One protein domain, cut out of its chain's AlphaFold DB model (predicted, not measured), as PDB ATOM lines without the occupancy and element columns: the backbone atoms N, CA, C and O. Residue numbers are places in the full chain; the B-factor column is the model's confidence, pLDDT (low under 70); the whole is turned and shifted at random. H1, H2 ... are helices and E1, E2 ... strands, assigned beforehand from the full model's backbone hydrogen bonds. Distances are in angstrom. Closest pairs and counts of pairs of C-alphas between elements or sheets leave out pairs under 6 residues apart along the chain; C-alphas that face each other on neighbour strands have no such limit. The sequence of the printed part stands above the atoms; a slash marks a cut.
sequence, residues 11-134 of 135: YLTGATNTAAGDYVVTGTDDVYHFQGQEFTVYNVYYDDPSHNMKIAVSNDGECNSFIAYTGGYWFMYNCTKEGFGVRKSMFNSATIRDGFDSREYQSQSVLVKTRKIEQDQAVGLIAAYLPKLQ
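Overview. This is residues 11 to 134 of the 135 residues of an uncharacterized protein of Bacteroidetes bacterium (UniProt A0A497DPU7). What would one see first? One sheet of seven strands is curled like part of a barrel round one long helix, H3, while two short helices, H1 and H2, lie near the edge strand E7. What is it made of? The printed part has 124 residues, with seven named strands and then three named helices, E1 E2 E3 E4 E5 E6 E7 H1 H2 H3; the sheet follows that strand order and is antiparallel, and the class is mixed, helices and strands. How compact is it? It is compact and rounded, with a radius of gyration of the C-alphas of 13.5 A and spans of 34 by 32 by 28 A.

Along the chain. Where are the strands? E1 is residues 11 to 15, from C-alpha 11 at (-1.866, 10.431, 18.197); E2 is 22 to 34, 28.7 A long; E3 is 37 to 46, 27.8 A. E4 is 53 to 58, E5 is 65 to 69, E6 is 73 to 80, 22.4 A, and E7 is 83 to 91, 24.2 A. Where are the helices? H1 is residues 94 to 98, H2 is 102 to 107, and H3 is 119 to 133, 21.5 A long, ending with C-alpha 133 at (6.876, 12.099, -3.398).

Arrangement. How is the sheet joined? It is a meander, each strand the antiparallel neighbour of the one before, with E1 and E7 as edge strands. N and O pairs within hydrogen-bond range include N 14 and O 23 for E1 and E2, 3.0 A, N 24 and O 45 for E2 and E3, 2.8 A, and N 42 and O 55 for E3 and E4, 2.8 A. Others are N 56 and O 67 for E4 and E5, 2.8 A, N 68 and O 75 for E5 and E6, 2.8 A, and N 76 and O 88 for E6 and E7, 2.8 A. How does the sheet turn? E2 bends by 88 degrees at residue 29, and the way across the sheet turns by 132 degrees. Where is H3? It is on one face of the sheet, two layers, and the sheet curls round it; its closest C-alphas to E1 are those of Ala 128 and Ala 15, 6.3 A apart. Where are the others? H1 and H2 only graze the sheet, and H2 touches residues 132 to 133 of H3, the closest C-alphas being those of Glu 104 and Leu 133, 5.6 A apart.

Size, cuts and confidence. How far does it reach? The two C-alphas farthest apart, those of Glu 62 and Thr 95, are 36.0 A from each other. Are there cuts or long links? The printed part has no cut, and the link from H2 to H3, with 11 residues between them, is long. Where is confidence low? Residues 61 to 62 are under 70, and the mean pLDDT of the printed part is 89.2.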
ATOM      1  N   TYR A  11      -0.883  11.319  18.795       89.75
ATOM      2  CA  TYR A  11      -1.866  10.431  18.197       89.75
ATOM      3  C   TYR A  11      -1.199   9.141  17.716       89.75
ATOM      4  O   TYR A  11      -1.660   8.048  18.032       89.75
ATOM      5  N   LEU A  12      -0.088   9.263  16.982       94.06
ATOM      6  CA  LEU A  12       0.742   8.134  16.555       94.06
ATOM      7  C   LEU A  12       2.146   8.597  16.153       94.06
ATOM      8  O   LEU A  12       2.378   9.777  15.894       94.06
ATOM      9  N   THR A  13       3.082   7.657  16.069       93.81
ATOM     10  CA  THR A  13       4.466   7.892  15.634       93.81
ATOM     11  C   THR A  13       4.909   6.803  14.667       93.81
ATOM     12  O   THR A  13       4.432   5.670  14.761       93.81
ATOM     13  N   GLY A  14       5.867   7.094  13.793       92.38
ATOM     14  CA  GLY A  14       6.437   6.089  12.899       92.38
ATOM     15  C   GLY A  14       7.665   6.576  12.142       92.38
ATOM     16  O   GLY A  14       8.161   7.667  12.385       92.38
ATOM     17  N   ALA A  15       8.137   5.755  11.202       90.12
ATOM     18  CA  ALA A  15       9.295   6.048  10.360       90.12
ATOM     19  C   ALA A  15       8.889   6.152   8.881       90.12
ATOM     20  O   ALA A  15       8.090   5.345   8.395       90.12
ATOM     21  N   THR A  16       9.454   7.110   8.141       83.56
ATOM     22  CA  THR A  16       9.191   7.285   6.692       83.56
ATOM     23  C   THR A  16      10.148   6.479   5.808       83.56
ATOM     24  O   THR A  16       9.801   6.103   4.685       83.56
ATOM     25  N   ASN A  17      11.346   6.171   6.324       84.62
ATOM     26  CA  ASN A  17      12.498   5.695   5.547       84.62
ATOM     27  C   ASN A  17      12.861   6.627   4.368       84.62
ATOM     28  O   ASN A  17      13.316   6.156   3.325       84.62
ATOM     29  N   THR A  18      12.635   7.938   4.507       87.19
ATOM     30  CA  THR A  18      13.061   8.969   3.547       87.19
ATOM     31  C   THR A  18      13.961  10.002   4.224       87.19
ATOM     32  O   THR A  18      14.234   9.911   5.420       87.19
ATOM     33  N   ALA A  19      14.410  11.008   3.467       86.12
ATOM     34  CA  ALA A  19      15.154  12.147   4.008       86.12
ATOM     35  C   ALA A  19      14.354  12.977   5.033       86.12
ATOM     36  O   ALA A  19      14.959  13.738   5.779       86.12
ATOM     37  N   ALA A  20      13.029  12.802   5.105       87.62
ATOM     38  CA  ALA A  20      12.201  13.461   6.110       87.62
ATOM     39  C   ALA A  20      12.435  12.930   7.534       87.62
ATOM     40  O   ALA A  20      12.151  13.637   8.494       87.62
ATOM     41  N   GLY A  21      12.962  11.709   7.673       91.38
ATOM     42  CA  GLY A  21      13.190  11.068   8.968       91.38
ATOM     43  C   GLY A  21      11.920  10.497   9.598       91.38
ATOM     44  O   GLY A  21      10.957  10.155   8.898       91.38
ATOM     45  N   ASP A  22      11.940  10.323  10.912       93.94
ATOM     46  CA  ASP A  22      10.807   9.816  11.677       93.94
ATOM     47  C   ASP A  22       9.721  10.887  11.814       93.94
ATOM     48  O   ASP A  22       9.955  12.073  11.582       93.94
ATOM     49  N   TYR A  23       8.499  10.458  12.133       94.81
ATOM     50  CA  TYR A  23       7.352  11.345  12.241       94.81
ATOM     51  C   TYR A  23       6.543  11.126  13.514       94.81
ATOM     52  O   TYR A  23       6.389  10.009  14.018       94.81
ATOM     53  N   VAL A  24       5.959  12.220  13.989       95.69
ATOM     54  CA  VAL A  24       5.029  12.288  15.111       95.69
ATOM     55  C   VAL A  24       3.769  12.991  14.632       95.69
ATOM     56  O   VAL A  24       3.826  14.089  14.080       95.69
ATOM     57  N   VAL A  25       2.622  12.361  14.850       94.56
ATOM     58  CA  VAL A  25       1.314  12.944  14.574       94.56
ATOM     59  C   VAL A  25       0.685  13.384  15.884       94.56
ATOM     60  O   VAL A  25       0.611  12.587  16.821       94.56
ATOM     61  N   THR A  26       0.201  14.619  15.951       93.50
ATOM     62  CA  THR A  26      -0.546  15.136  17.106       93.50
ATOM     63  C   THR A  26      -1.960  15.524  16.697       93.50
ATOM     64  O   THR A  26      -2.204  15.952  15.563       93.50
ATOM     65  N   GLY A  27      -2.907  15.340  17.617       89.00
ATOM     66  CA  GLY A  27      -4.238  15.927  17.476       89.00
ATOM     67  C   GLY A  27      -4.189  17.447  17.637       89.00
ATOM     68  O   GLY A  27      -3.299  17.970  18.304       89.00
ATOM     69  N   THR A  28      -5.142  18.145  17.026       87.94
ATOM     70  CA  THR A  28      -5.394  19.578  17.239       87.94
ATOM     71  C   THR A  28      -6.902  19.816  17.333       87.94
ATOM     72  O   THR A  28      -7.691  19.044  16.786       87.94
ATOM     73  N   ASP A  29      -7.298  20.894  18.006       85.50
ATOM     74  CA  ASP A  29      -8.675  21.399  18.038       85.50
ATOM     75  C   ASP A  29      -9.060  22.158  16.748       85.50
ATOM     76  O   ASP A  29     -10.184  22.646  16.607       85.50
ATOM     77  N   ASP A  30      -8.136  22.270  15.785       86.62
ATOM     78  CA  ASP A  30      -8.399  22.841  14.465       86.62
ATOM     79  C   ASP A  30      -9.445  22.021  13.684       86.62
ATOM     80  O   ASP A  30      -9.383  20.790  13.582       86.62
ATOM     81  N   VAL A  31     -10.343  22.736  13.000       85.94
ATOM     82  CA  VAL A  31     -11.299  22.161  12.047       85.94
ATOM     83  C   VAL A  31     -11.039  22.719  10.654       85.94
ATOM     84  O   VAL A  31     -11.075  23.931  10.421       85.94
ATOM     85  N   TYR A  32     -10.807  21.828   9.694       87.25
ATOM     86  CA  TYR A  32     -10.636  22.196   8.296       87.25
ATOM     87  C   TYR A  32     -11.965  22.084   7.552       87.25
ATOM     88  O   TYR A  32     -12.630  21.055   7.599       87.25
ATOM     89  N   HIS A  33     -12.352  23.145   6.848       85.75
ATOM     90  CA  HIS A  33     -13.597  23.179   6.085       85.75
ATOM     91  C   HIS A  33     -13.304  22.994   4.599       85.75
ATOM     92  O   HIS A  33     -12.617  23.814   3.985       85.75
ATOM     93  N   PHE A  34     -13.863  21.950   3.995       82.19
ATOM     94  CA  PHE A  34     -13.676  21.660   2.579       82.19
ATOM     95  C   PHE A  34     -14.987  21.222   1.933       82.19
ATOM     96  O   PHE A  34     -15.631  20.286   2.388       82.19
ATOM     97  N   GLN A  35     -15.395  21.921   0.868       80.81
ATOM     98  CA  GLN A  35     -16.658  21.678   0.146       80.81
ATOM     99  C   GLN A  35     -17.912  21.653   1.044       80.81
ATOM    100  O   GLN A  35     -18.858  20.920   0.778       80.81
ATOM    101  N   GLY A  36     -17.934  22.480   2.095       80.31
ATOM    102  CA  GLY A  36     -19.060  22.556   3.035       80.31
ATOM    103  C   GLY A  36     -19.073  21.456   4.098       80.31
ATOM    104  O   GLY A  36     -20.055  21.344   4.822       80.31
ATOM    105  N   GLN A  37     -17.998  20.673   4.200       84.94
ATOM    106  CA  GLN A  37     -17.827  19.629   5.197       84.94
ATOM    107  C   GLN A  37     -16.681  19.964   6.160       84.94
ATOM    108  O   GLN A  37     -15.677  20.559   5.757       84.94
ATOM    109  N   GLU A  38     -16.838  19.564   7.419       87.44
ATOM    110  CA  GLU A  38     -15.848  19.703   8.487       87.44
ATOM    111  C   GLU A  38     -14.934  18.475   8.572       87.44
ATOM    112  O   GLU A  38     -15.376  17.327   8.466       87.44
ATOM    113  N   PHE A  39     -13.645  18.731   8.770       90.31
ATOM    114  CA  PHE A  39     -12.600  17.726   8.897       90.31
ATOM    115  C   PHE A  39     -11.818  17.975  10.187       90.31
ATOM    116  O   PHE A  39     -11.377  19.099  10.436       90.31
ATOM    117  N   THR A  40     -11.586  16.921  10.966       91.56
ATOM    118  CA  THR A  40     -10.671  16.957  12.112       91.56
ATOM    119  C   THR A  40      -9.240  17.033  11.603       91.56
ATOM    120  O   THR A  40      -8.864  16.282  10.701       91.56
ATOM    121  N   VAL A  41      -8.437  17.935  12.155       93.19
ATOM    122  CA  VAL A  41      -7.061  18.142  11.705       93.19
ATOM    123  C   VAL A  41      -6.078  17.424  12.625       93.19
ATOM    124  O   VAL A  41      -6.249  17.361  13.838       93.19
ATOM    125  N   TYR A  42      -5.020  16.897  12.022       93.88
ATOM    126  CA  TYR A  42      -3.852  16.349  12.692       93.88
ATOM    127  C   TYR A  42      -2.611  17.075  12.188       93.88
ATOM    128  O   TYR A  42      -2.471  17.304  10.982       93.88
ATOM    129  N   ASN A  43      -1.699  17.417  13.090       94.44
ATOM    130  CA  ASN A  43      -0.390  17.937  12.717       94.44
ATOM    131  C   ASN A  43       0.579  16.768  12.555       94.44
ATOM    132  O   ASN A  43       0.576  15.848  13.367       94.44
ATOM    133  N   VAL A  44       1.407  16.802  11.515       95.19
ATOM    134  CA  VAL A  44       2.468  15.821  11.277       95.19
ATOM    135  C   VAL A  44       3.799  16.547  11.324       95.19
ATOM    136  O   VAL A  44       4.082  17.407  10.483       95.19
ATOM    137  N   TYR A  45       4.602  16.184  12.312       95.00
ATOM    138  CA  TYR A  45       5.953  16.681  12.504       95.00
ATOM    139  C   TYR A  45       6.947  15.605  12.096       95.00
ATOM    140  O   TYR A  45       6.817  14.465  12.530       95.00
ATOM    141  N   TYR A  46       7.924  15.978  11.283       94.12
ATOM    142  CA  TYR A  46       9.039  15.138  10.869       94.12
ATOM    143  C   TYR A  46      10.335  15.606  11.531       94.12
ATOM    144  O   TYR A  46      10.418  16.752  11.984       94.12
ATOM    145  N   ASP A  47      11.356  14.747  11.545       92.75
ATOM    146  CA  ASP A  47      12.711  15.148  11.949       92.75
ATOM    147  C   ASP A  47      13.227  16.314  11.096       92.75
ATOM    148  O   ASP A  47      13.816  17.259  11.627       92.75
ATOM    149  N   ASP A  48      12.979  16.272   9.781       90.62
ATOM    150  CA  ASP A  48      13.190  17.424   8.911       90.62
ATOM    151  C   ASP A  48      11.917  18.293   8.844       90.62
ATOM    152  O   ASP A  48      10.913  17.912   8.228       90.62
ATOM    153  N   PRO A  49      11.937  19.505   9.427       89.88
ATOM    154  CA  PRO A  49      10.741  20.326   9.551       89.88
ATOM    155  C   PRO A  49      10.247  20.900   8.217       89.88
ATOM    156  O   PRO A  49       9.133  21.425   8.172       89.88
ATOM    157  N   SER A  50      11.031  20.824   7.132       88.94
ATOM    158  CA  SER A  50      10.585  21.280   5.809       88.94
ATOM    159  C   SER A  50       9.501  20.374   5.211       88.94
ATOM    160  O   SER A  50       8.753  20.808   4.331       88.94
ATOM    161  N   HIS A  51       9.356  19.158   5.747       90.12
ATOM    162  CA  HIS A  51       8.321  18.200   5.369       90.12
ATOM    163  C   HIS A  51       7.075  18.241   6.261       90.12
ATOM    164  O   HIS A  51       6.100  17.548   5.967       90.12
ATOM    165  N   ASN A  52       7.069  19.060   7.321       94.00
ATOM    166  CA  ASN A  52       5.920  19.184   8.216       94.00
ATOM    167  C   ASN A  52       4.648  19.528   7.440       94.00
ATOM    168  O   ASN A  52       4.628  20.404   6.570       94.00
ATOM    169  N   MET A  53       3.564  18.850   7.791       95.06
ATOM    170  CA  MET A  53       2.283  19.014   7.116       95.06
ATOM    171  C   MET A  53       1.118  18.791   8.069       95.06
ATOM    172  O   MET A  53       1.292  18.434   9.231       95.06
ATOM    173  N   LYS A  54      -0.093  19.008   7.561       96.06
ATOM    174  CA  LYS A  54      -1.334  18.709   8.267       96.06
ATOM    175  C   LYS A  54      -2.127  17.652   7.510       96.06
ATOM    176  O   LYS A  54      -2.078  17.601   6.281       96.06
ATOM    177  N   ILE A  55      -2.876  16.829   8.233       95.88
ATOM    178  CA  ILE A  55      -3.817  15.860   7.668       95.88
ATOM    179  C   ILE A  55      -5.206  16.188   8.203       95.88
ATOM    180  O   ILE A  55      -5.456  16.087   9.396       95.88
ATOM    181  N   ALA A  56      -6.113  16.575   7.317       94.19
ATOM    182  CA  ALA A  56      -7.525  16.759   7.612       94.19
ATOM    183  C   ALA A  56      -8.287  15.462   7.309       94.19
ATOM    184  O   ALA A  56      -8.156  14.904   6.218       94.19
ATOM    185  N   VAL A  57      -9.092  14.991   8.258       92.06
ATOM    186  CA  VAL A  57      -9.857  13.743   8.179       92.06
ATOM    187  C   VAL A  57     -11.346  14.028   8.288       92.06
ATOM    188  O   VAL A  57     -11.810  14.653   9.235       92.06
ATOM    189  N   SER A  58     -12.098  13.542   7.310       89.06
ATOM    190  CA  SER A  58     -13.556  13.561   7.315       89.06
ATOM    191  C   SER A  58     -14.066  12.285   7.964       89.06
ATOM    192  O   SER A  58     -13.810  11.207   7.427       89.06
ATOM    193  N   ASN A  59     -14.874  12.415   9.014       73.56
ATOM    194  CA  ASN A  59     -15.574  11.291   9.650       73.56
ATOM    195  C   ASN A  59     -16.892  10.912   8.949       73.56
ATOM    196  O   ASN A  59     -17.672  10.124   9.478       73.56
ATOM    197  N   ASP A  60     -17.165  11.494   7.779       70.00
ATOM    198  CA  ASP A  60     -18.359  11.190   6.996       70.00
ATOM    199  C   ASP A  60     -18.074  10.067   5.980       70.00
ATOM    200  O   ASP A  60     -17.126  10.150   5.190       70.00
ATOM    201  N   GLY A  61     -18.902   9.017   6.002       64.12
ATOM    202  CA  GLY A  61     -18.888   7.913   5.033       64.12
ATOM    203  C   GLY A  61     -18.322   6.570   5.530       64.12
ATOM    204  O   GLY A  61     -17.877   6.420   6.660       64.12
ATOM    205  N   GLU A  62     -18.365   5.548   4.662       62.34
ATOM    206  CA  GLU A  62     -17.845   4.191   4.952       62.34
ATOM    207  C   GLU A  62     -16.313   4.076   4.847       62.34
ATOM    208  O   GLU A  62     -15.725   3.093   5.301       62.34
ATOM    209  N   CYS A  63     -15.671   5.059   4.214       70.44
ATOM    210  CA  CYS A  63     -14.234   5.269   4.251       70.44
ATOM    211  C   CYS A  63     -13.986   6.772   4.309       70.44
ATOM    212  O   CYS A  63     -14.420   7.508   3.419       70.44
ATOM    213  N   ASN A  64     -13.292   7.192   5.361       78.00
ATOM    214  CA  ASN A  64     -12.959   8.583   5.606       78.00
ATOM    215  C   ASN A  64     -12.234   9.184   4.390       78.00
ATOM    216  O   ASN A  64     -11.450   8.522   3.701       78.00
ATOM    217  N   SER A  65     -12.512  10.453   4.107       88.75
ATOM    218  CA  SER A  65     -11.722  11.228   3.150       88.75
ATOM    219  C   SER A  65     -10.600  11.927   3.899       88.75
ATOM    220  O   SER A  65     -10.840  12.557   4.927       88.75
ATOM    221  N   PHE A  66      -9.384  11.833   3.374       93.19
ATOM    222  CA  PHE A  66      -8.200  12.400   4.007       93.19
ATOM    223  C   PHE A  66      -7.567  13.416   3.070       93.19
ATOM    224  O   PHE A  66      -7.411  13.161   1.875       93.19
ATOM    225  N   ILE A  67      -7.184  14.566   3.606       94.62
ATOM    226  CA  ILE A  67      -6.521  15.629   2.863       94.62
ATOM    227  C   ILE A  67      -5.216  15.935   3.584       94.62
ATOM    228  O   ILE A  67      -5.230  16.475   4.681       94.62
ATOM    229  N   ALA A  68      -4.090  15.592   2.968       95.50
ATOM    230  CA  ALA A  68      -2.764  15.960   3.442       95.50
ATOM    231  C   ALA A  68      -2.350  17.274   2.781       95.50
ATOM    232  O   ALA A  68      -2.393  17.368   1.554       95.50
ATOM    233  N   TYR A  69      -1.988  18.298   3.546       95.00
ATOM    234  CA  TYR A  69      -1.777  19.632   2.993       95.00
ATOM    235  C   TYR A  69      -0.728  20.457   3.734       95.00
ATOM    236  O   TYR A  69      -0.437  20.268   4.915       95.00
ATOM    237  N   THR A  70      -0.201  21.429   2.998       93.12
ATOM    238  CA  THR A  70       0.663  22.514   3.471       93.12
ATOM    239  C   THR A  70       0.181  23.832   2.850       93.12
ATOM    240  O   THR A  70      -0.807  23.861   2.117       93.12
ATOM    241  N   GLY A  71       0.897  24.939   3.070       90.06
ATOM    242  CA  GLY A  71       0.668  26.171   2.298       90.06
ATOM    243  C   GLY A  71       1.040  26.054   0.808       90.06
ATOM    244  O   GLY A  71       0.675  26.919   0.009       90.06
ATOM    245  N   GLY A  72       1.774  25.001   0.430       90.50
ATOM    246  CA  GLY A  72       2.283  24.761  -0.922       90.50
ATOM    247  C   GLY A  72       1.384  23.886  -1.792       90.50
ATOM    248  O   GLY A  72       1.265  24.105  -2.999       90.50
ATOM    249  N   TYR A  73       0.774  22.871  -1.188       93.62
ATOM    250  CA  TYR A  73       0.099  21.797  -1.905       93.62
ATOM    251  C   TYR A  73      -0.964  21.123  -1.040       93.62
ATOM    252  O   TYR A  73      -0.948  21.236   0.186       93.62
ATOM    253  N   TRP A  74      -1.843  20.353  -1.681       94.00
ATOM    254  CA  TRP A  74      -2.666  19.363  -0.997       94.00
ATOM    255  C   TRP A  74      -2.822  18.087  -1.822       94.00
ATOM    256  O   TRP A  74      -2.875  18.120  -3.053       94.00
ATOM    257  N   PHE A  75      -2.930  16.965  -1.121       94.88
ATOM    258  CA  PHE A  75      -3.174  15.633  -1.649       94.88
ATOM    259  C   PHE A  75      -4.402  15.037  -0.977       94.88
ATOM    260  O   PHE A  75      -4.513  15.046   0.244       94.88
ATOM    261  N   MET A  76      -5.318  14.496  -1.770       93.31
ATOM    262  CA  MET A  76      -6.505  13.815  -1.265       93.31
ATOM    263  C   MET A  76      -6.356  12.311  -1.418       93.31
ATOM    264  O   MET A  76      -6.055  11.819  -2.510       93.31
ATOM    265  N   TYR A  77      -6.645  11.608  -0.331       93.00
ATOM    266  CA  TYR A  77      -6.655  10.162  -0.226       93.00
ATOM    267  C   TYR A  77      -8.061   9.690   0.122       93.00
ATOM    268  O   TYR A  77      -8.757  10.295   0.939       93.00
ATOM    269  N   ASN A  78      -8.479   8.597  -0.504       90.31
ATOM    270  CA  ASN A  78      -9.731   7.927  -0.177       90.31
ATOM    271  C   ASN A  78      -9.669   6.443  -0.563       90.31
ATOM    272  O   ASN A  78      -8.757   5.997  -1.271       90.31
ATOM    273  N   CYS A  79     -10.669   5.683  -0.122       87.88
ATOM    274  CA  CYS A  79     -10.872   4.324  -0.603       87.88
ATOM    275  C   CYS A  79     -11.639   4.311  -1.925       87.88
ATOM    276  O   CYS A  79     -12.657   4.981  -2.095       87.88
ATOM    277  N   THR A  80     -11.198   3.449  -2.832       84.88
ATOM    278  CA  THR A  80     -11.965   3.025  -4.005       84.88
ATOM    279  C   THR A  80     -12.159   1.510  -3.965       84.88
ATOM    280  O   THR A  80     -11.758   0.824  -3.024       84.88
ATOM    281  N   LYS A  81     -12.755   0.949  -5.023       83.31
ATOM    282  CA  LYS A  81     -12.868  -0.508  -5.191       83.31
ATOM    283  C   LYS A  81     -11.507  -1.216  -5.219       83.31
ATOM    284  O   LYS A  81     -11.474  -2.412  -4.925       83.31
ATOM    285  N   GLU A  82     -10.450  -0.490  -5.586       85.19
ATOM    286  CA  GLU A  82      -9.072  -0.975  -5.734       85.19
ATOM    287  C   GLU A  82      -8.266  -0.871  -4.436       85.19
ATOM    288  O   GLU A  82      -7.294  -1.606  -4.266       85.19
ATOM    289  N   GLY A  83      -8.679   0.011  -3.520       88.12
ATOM    290  CA  GLY A  83      -8.017   0.206  -2.239       88.12
ATOM    291  C   GLY A  83      -7.924   1.664  -1.792       88.12
ATOM    292  O   GLY A  83      -8.489   2.570  -2.414       88.12
ATOM    293  N   PHE A  84      -7.191   1.878  -0.705       91.69
ATOM    294  CA  PHE A  84      -6.841   3.190  -0.172       91.69
ATOM    295  C   PHE A  84      -5.575   3.731  -0.842       91.69
ATOM    296  O   PHE A  84      -4.586   3.009  -0.969       91.69
ATOM    297  N   GLY A  85      -5.591   4.998  -1.250       92.25
ATOM    298  CA  GLY A  85      -4.428   5.662  -1.833       92.25
ATOM    299  C   GLY A  85      -4.737   7.071  -2.323       92.25
ATOM    300  O   GLY A  85      -5.854   7.572  -2.157       92.25
ATOM    301  N   VAL A  86      -3.735   7.709  -2.927       93.56
ATOM    302  CA  VAL A  86      -3.843   9.082  -3.427       93.56
ATOM    303  C   VAL A  86      -4.747   9.155  -4.662       93.56
ATOM    304  O   VAL A  86      -4.816   8.233  -5.483       93.56
ATOM    305  N   ARG A  87      -5.489  10.258  -4.789       91.25
ATOM    306  CA  ARG A  87      -6.475  10.469  -5.863       91.25
ATOM    307  C   ARG A  87      -6.334  11.788  -6.571       91.25
ATOM    308  O   ARG A  87      -6.474  11.850  -7.790       91.25
ATOM    309  N   LYS A  88      -6.133  12.847  -5.798       91.94
ATOM    310  CA  LYS A  88      -6.024  14.200  -6.323       91.94
ATOM    311  C   LYS A  88      -4.845  14.887  -5.674       91.94
ATOM    312  O   LYS A  88      -4.566  14.667  -4.500       91.94
ATOM    313  N   SER A  89      -4.217  15.748  -6.452       92.75
ATOM    314  CA  SER A  89      -3.154  16.638  -6.023       92.75
ATOM    315  C   SER A  89      -3.438  18.031  -6.557       92.75
ATOM    316  O   SER A  89      -3.874  18.179  -7.702       92.75
ATOM    317  N   MET A  90      -3.132  19.048  -5.770       93.31
ATOM    318  CA  MET A  90      -3.122  20.432  -6.217       93.31
ATOM    319  C   MET A  90      -1.897  21.126  -5.645       93.31
ATOM    320  O   MET A  90      -1.481  20.855  -4.522       93.31
ATOM    321  N   PHE A  91      -1.355  22.054  -6.421       93.88
ATOM    322  CA  PHE A  91      -0.169  22.819  -6.076       93.88
ATOM    323  C   PHE A  91      -0.471  24.297  -6.277       93.88
ATOM    324  O   PHE A  91      -1.172  24.664  -7.223       93.88
ATOM    325  N   ASN A  92       0.064  25.146  -5.406       92.44
ATOM    326  CA  ASN A  92      -0.118  26.593  -5.501       92.44
ATOM    327  C   ASN A  92       0.727  27.234  -6.620       92.44
ATOM    328  O   ASN A  92       0.497  28.383  -6.992       92.44
ATOM    329  N   SER A  93       1.713  26.506  -7.150       91.94
ATOM    330  CA  SER A  93       2.646  26.970  -8.174       91.94
ATOM    331  C   SER A  93       3.288  25.792  -8.912       91.94
ATOM    332  O   SER A  93       3.361  24.673  -8.397       91.94
ATOM    333  N   ALA A  94       3.776  26.053 -10.127       90.44
ATOM    334  CA  ALA A  94       4.500  25.059 -10.918       90.44
ATOM    335  C   ALA A  94       5.807  24.630 -10.235       90.44
ATOM    336  O   ALA A  94       6.093  23.443 -10.192       90.44
ATOM    337  N   THR A  95       6.533  25.564  -9.611       90.25
ATOM    338  CA  THR A  95       7.785  25.273  -8.896       90.25
ATOM    339  C   THR A  95       7.596  24.238  -7.793       90.25
ATOM    340  O   THR A  95       8.409  23.330  -7.673       90.25
ATOM    341  N   ILE A  96       6.516  24.344  -7.007       88.38
ATOM    342  CA  ILE A  96       6.218  23.341  -5.982       88.38
ATOM    343  C   ILE A  96       5.863  22.013  -6.642       88.38
ATOM    344  O   ILE A  96       6.419  20.999  -6.249       88.38
ATOM    345  N   ARG A  97       4.995  22.008  -7.662       89.69
ATOM    346  CA  ARG A  97       4.616  20.784  -8.390       89.69
ATOM    347  C   ARG A  97       5.826  20.044  -8.963       89.69
ATOM    348  O   ARG A  97       5.873  18.824  -8.887       89.69
ATOM    349  N   ASP A  98       6.769  20.769  -9.553       89.75
ATOM    350  CA  ASP A  98       7.929  20.187 -10.231       89.75
ATOM    351  C   ASP A  98       8.934  19.568  -9.235       89.75
ATOM    352  O   ASP A  98       9.799  18.797  -9.641       89.75
ATOM    353  N   GLY A  99       8.783  19.843  -7.931       87.38
ATOM    354  CA  GLY A  99       9.490  19.161  -6.843       87.38
ATOM    355  C   GLY A  99       8.857  17.837  -6.390       87.38
ATOM    356  O   GLY A  99       9.292  17.294  -5.379       87.38
ATOM    357  N   PHE A 100       7.822  17.337  -7.082       90.38
ATOM    358  CA  PHE A 100       7.172  16.058  -6.773       90.38
ATOM    359  C   PHE A 100       7.364  15.021  -7.890       90.38
ATOM    360  O   PHE A 100       7.108  15.308  -9.064       90.38
ATOM    361  N   ASP A 101       7.723  13.777  -7.540       90.12
ATOM    362  CA  ASP A 101       7.847  12.684  -8.517       90.12
ATOM    363  C   ASP A 101       6.469  12.094  -8.877       90.12
ATOM    364  O   ASP A 101       5.794  11.414  -8.098       90.12
ATOM    365  N   SER A 102       6.056  12.320 -10.126       87.75
ATOM    366  CA  SER A 102       4.807  11.787 -10.683       87.75
ATOM    367  C   SER A 102       4.718  10.252 -10.696       87.75
ATOM    368  O   SER A 102       3.613   9.713 -10.639       87.75
ATOM    369  N   ARG A 103       5.840   9.526 -10.754       88.75
ATOM    370  CA  ARG A 103       5.874   8.052 -10.721       88.75
ATOM    371  C   ARG A 103       5.598   7.527  -9.320       88.75
ATOM    372  O   ARG A 103       4.856   6.554  -9.171       88.75
ATOM    373  N   GLU A 104       6.133   8.198  -8.307       90.69
ATOM    374  CA  GLU A 104       5.821   7.894  -6.911       90.69
ATOM    375  C   GLU A 104       4.349   8.197  -6.623       90.69
ATOM    376  O   GLU A 104       3.661   7.368  -6.029       90.69
ATOM    377  N   TYR A 105       3.805   9.294  -7.162       89.38
ATOM    378  CA  TYR A 105       2.371   9.584  -7.060       89.38
ATOM    379  C   TYR A 105       1.505   8.444  -7.619       89.38
ATOM    380  O   TYR A 105       0.555   8.005  -6.970       89.38
ATOM    381  N   GLN A 106       1.848   7.916  -8.798       88.00
ATOM    382  CA  GLN A 106       1.128   6.776  -9.377       88.00
ATOM    383  C   GLN A 106       1.274   5.510  -8.524       88.00
ATOM    384  O   GLN A 106       0.297   4.788  -8.327       88.00
ATOM    385  N   SER A 107       2.459   5.262  -7.965       88.69
ATOM    386  CA  SER A 107       2.707   4.115  -7.080       88.69
ATOM    387  C   SER A 107       1.903   4.199  -5.778       88.69
ATOM    388  O   SER A 107       1.491   3.176  -5.236       88.69
ATOM    389  N   GLN A 108       1.602   5.411  -5.310       89.62
ATOM    390  CA  GLN A 108       0.788   5.658  -4.116       89.62
ATOM    391  C   GLN A 108      -0.723   5.695  -4.389       89.62
ATOM    392  O   GLN A 108      -1.519   5.884  -3.465       89.62
ATOM    393  N   SER A 109      -1.162   5.478  -5.635       88.38
ATOM    394  CA  SER A 109      -2.591   5.379  -5.966       88.38
ATOM    395  C   SER A 109      -3.276   4.188  -5.277       88.38
ATOM    396  O   SER A 109      -4.490   4.212  -5.061       88.38
ATOM    397  N   VAL A 110      -2.518   3.166  -4.870       90.56
ATOM    398  CA  VAL A 110      -3.000   2.058  -4.037       90.56
ATOM    399  C   VAL A 110      -1.932   1.709  -2.997       90.56
ATOM    400  O   VAL A 110      -1.038   0.909  -3.253       90.56
ATOM    401  N   LEU A 111      -2.043   2.295  -1.804       89.06
ATOM    402  CA  LEU A 111      -1.199   1.982  -0.645       89.06
ATOM    403  C   LEU A 111      -1.656   0.698   0.055       89.06
ATOM    404  O   LEU A 111      -0.840  -0.106   0.497       89.06
ATOM    405  N   VAL A 112      -2.971   0.479   0.130       89.94
ATOM    406  CA  VAL A 112      -3.575  -0.721   0.725       89.94
ATOM    407  C   VAL A 112      -4.694  -1.208  -0.177       89.94
ATOM    408  O   VAL A 112      -5.570  -0.435  -0.537       89.94
ATOM    409  N   LYS A 113      -4.698  -2.500  -0.517       86.25
ATOM    410  CA  LYS A 113      -5.703  -3.108  -1.415       86.25
ATOM    411  C   LYS A 113      -7.062  -3.368  -0.748       86.25
ATOM    412  O   LYS A 113      -8.026  -3.742  -1.414       86.25
ATOM    413  N   THR A 114      -7.144  -3.214   0.569       79.88
ATOM    414  CA  THR A 114      -8.382  -3.383   1.337       79.88
ATOM    415  C   THR A 114      -9.313  -2.190   1.118       79.88
ATOM    416  O   THR A 114      -8.874  -1.049   1.016       79.88
ATOM    417  N   ARG A 115     -10.622  -2.458   1.054       72.62
ATOM    418  CA  ARG A 115     -11.669  -1.444   0.811       72.62
ATOM    419  C   ARG A 115     -12.081  -0.649   2.051       72.62
ATOM    420  O   ARG A 115     -12.893   0.261   1.941       72.62
ATOM    421  N   LYS A 116     -11.568  -1.042   3.212       79.38
ATOM    422  CA  LYS A 116     -11.756  -0.382   4.499       79.38
ATOM    423  C   LYS A 116     -10.387  -0.212   5.127       79.38
ATOM    424  O   LYS A 116      -9.545  -1.104   5.002       79.38
ATOM    425  N   ILE A 117     -10.190   0.934   5.751       86.12
ATOM    426  CA  ILE A 117      -8.975   1.277   6.462       86.12
ATOM    427  C   ILE A 117      -9.378   2.043   7.714       86.12
ATOM    428  O   ILE A 117     -10.253   2.909   7.645       86.12
ATOM    429  N   GLU A 118      -8.764   1.695   8.837       88.88
ATOM    430  CA  GLU A 118      -8.949   2.445  10.073       88.88
ATOM    431  C   GLU A 118      -8.270   3.813   9.944       88.88
ATOM    432  O   GLU A 118      -7.316   3.999   9.182       88.88
ATOM    433  N   GLN A 119      -8.787   4.800  10.666       89.81
ATOM    434  CA  GLN A 119      -8.319   6.175  10.544       89.81
ATOM    435  C   GLN A 119      -6.835   6.328  10.894       89.81
ATOM    436  O   GLN A 119      -6.092   6.955  10.141       89.81
ATOM    437  N   ASP A 120      -6.408   5.757  12.015       90.12
ATOM    438  CA  ASP A 120      -5.022   5.772  12.486       90.12
ATOM    439  C   ASP A 120      -4.087   5.134  11.450       90.12
ATOM    440  O   ASP A 120      -3.045   5.696  11.109       90.12
ATOM    441  N   GLN A 121      -4.512   4.014  10.861       91.56
ATOM    442  CA  GLN A 121      -3.770   3.342   9.804       91.56
ATOM    443  C   GLN A 121      -3.633   4.231   8.559       91.56
ATOM    444  O   GLN A 121      -2.546   4.330   7.987       91.56
ATOM    445  N   ALA A 122      -4.708   4.892   8.129       91.81
ATOM    446  CA  ALA A 122      -4.678   5.795   6.983       91.81
ATOM    447  C   ALA A 122      -3.786   7.021   7.232       91.81
ATOM    448  O   ALA A 122      -2.967   7.360   6.377       91.81
ATOM    449  N   VAL A 123      -3.894   7.644   8.409       93.31
ATOM    450  CA  VAL A 123      -3.058   8.780   8.825       93.31
ATOM    451  C   VAL A 123      -1.580   8.380   8.847       93.31
ATOM    452  O   VAL A 123      -0.753   9.076   8.258       93.31
ATOM    453  N   GLY A 124      -1.247   7.228   9.435       93.31
ATOM    454  CA  GLY A 124       0.122   6.708   9.459       93.31
ATOM    455  C   GLY A 124       0.675   6.400   8.064       93.31
ATOM    456  O   GLY A 124       1.823   6.724   7.765       93.31
ATOM    457  N   LEU A 125      -0.135   5.833   7.163       94.00
ATOM    458  CA  LEU A 125       0.285   5.588   5.778       94.00
ATOM    459  C   LEU A 125       0.533   6.883   5.007       94.00
ATOM    460  O   LEU A 125       1.530   6.980   4.296       94.00
ATOM    461  N   ILE A 126      -0.343   7.878   5.146       94.75
ATOM    462  CA  ILE A 126      -0.140   9.189   4.522       94.75
ATOM    463  C   ILE A 126       1.166   9.806   5.034       94.75
ATOM    464  O   ILE A 126       2.003  10.209   4.226       94.75
ATOM    465  N   ALA A 127       1.368   9.826   6.354       94.50
ATOM    466  CA  ALA A 127       2.567  10.386   6.968       94.50
ATOM    467  C   ALA A 127       3.848   9.646   6.541       94.50
ATOM    468  O   ALA A 127       4.871  10.276   6.282       94.50
ATOM    469  N   ALA A 128       3.797   8.321   6.394       93.25
ATOM    470  CA  ALA A 128       4.954   7.525   5.995       93.25
ATOM    471  C   ALA A 128       5.301   7.635   4.497       93.25
ATOM    472  O   ALA A 128       6.474   7.544   4.135       93.25
ATOM    473  N   TYR A 129       4.305   7.786   3.615       92.44
ATOM    474  CA  TYR A 129       4.511   7.689   2.164       92.44
ATOM    475  C   TYR A 129       4.547   9.033   1.437       92.44
ATOM    476  O   TYR A 129       5.272   9.138   0.449       92.44
ATOM    477  N   LEU A 130       3.848  10.068   1.910       92.31
ATOM    478  CA  LEU A 130       3.848  11.366   1.228       92.31
ATOM    479  C   LEU A 130       5.262  11.951   1.054       92.31
ATOM    480  O   LEU A 130       5.557  12.401  -0.055       92.31
ATOM    481  N   PRO A 131       6.177  11.873   2.044       92.19
ATOM    482  CA  PRO A 131       7.547  12.351   1.867       92.19
ATOM    483  C   PRO A 131       8.312  11.671   0.729       92.19
ATOM    484  O   PRO A 131       9.235  12.262   0.189       92.19
ATOM    485  N   LYS A 132       7.929  10.458   0.299       90.62
ATOM    486  CA  LYS A 132       8.552   9.795  -0.865       90.62
ATOM    487  C   LYS A 132       8.250  10.495  -2.182       90.62
ATOM    488  O   LYS A 132       8.971  10.300  -3.148       90.62
ATOM    489  N   LEU A 133       7.180  11.286  -2.229       87.31
ATOM    490  CA  LEU A 133       6.876  12.099  -3.398       87.31
ATOM    491  C   LEU A 133       7.854  13.273  -3.532       87.31
ATOM    492  O   LEU A 133       7.986  13.801  -4.628       87.31
ATOM    493  N   GLN A 134       8.486  13.684  -2.429       81.00
ATOM    494  CA  GLN A 134       9.388  14.828  -2.325       81.00
ATOM    495  C   GLN A 134      10.826  14.300  -2.247       81.00
ATOM    496  O   GLN A 134      11.344  14.044  -1.161       81.00
TER     497      GLN A 134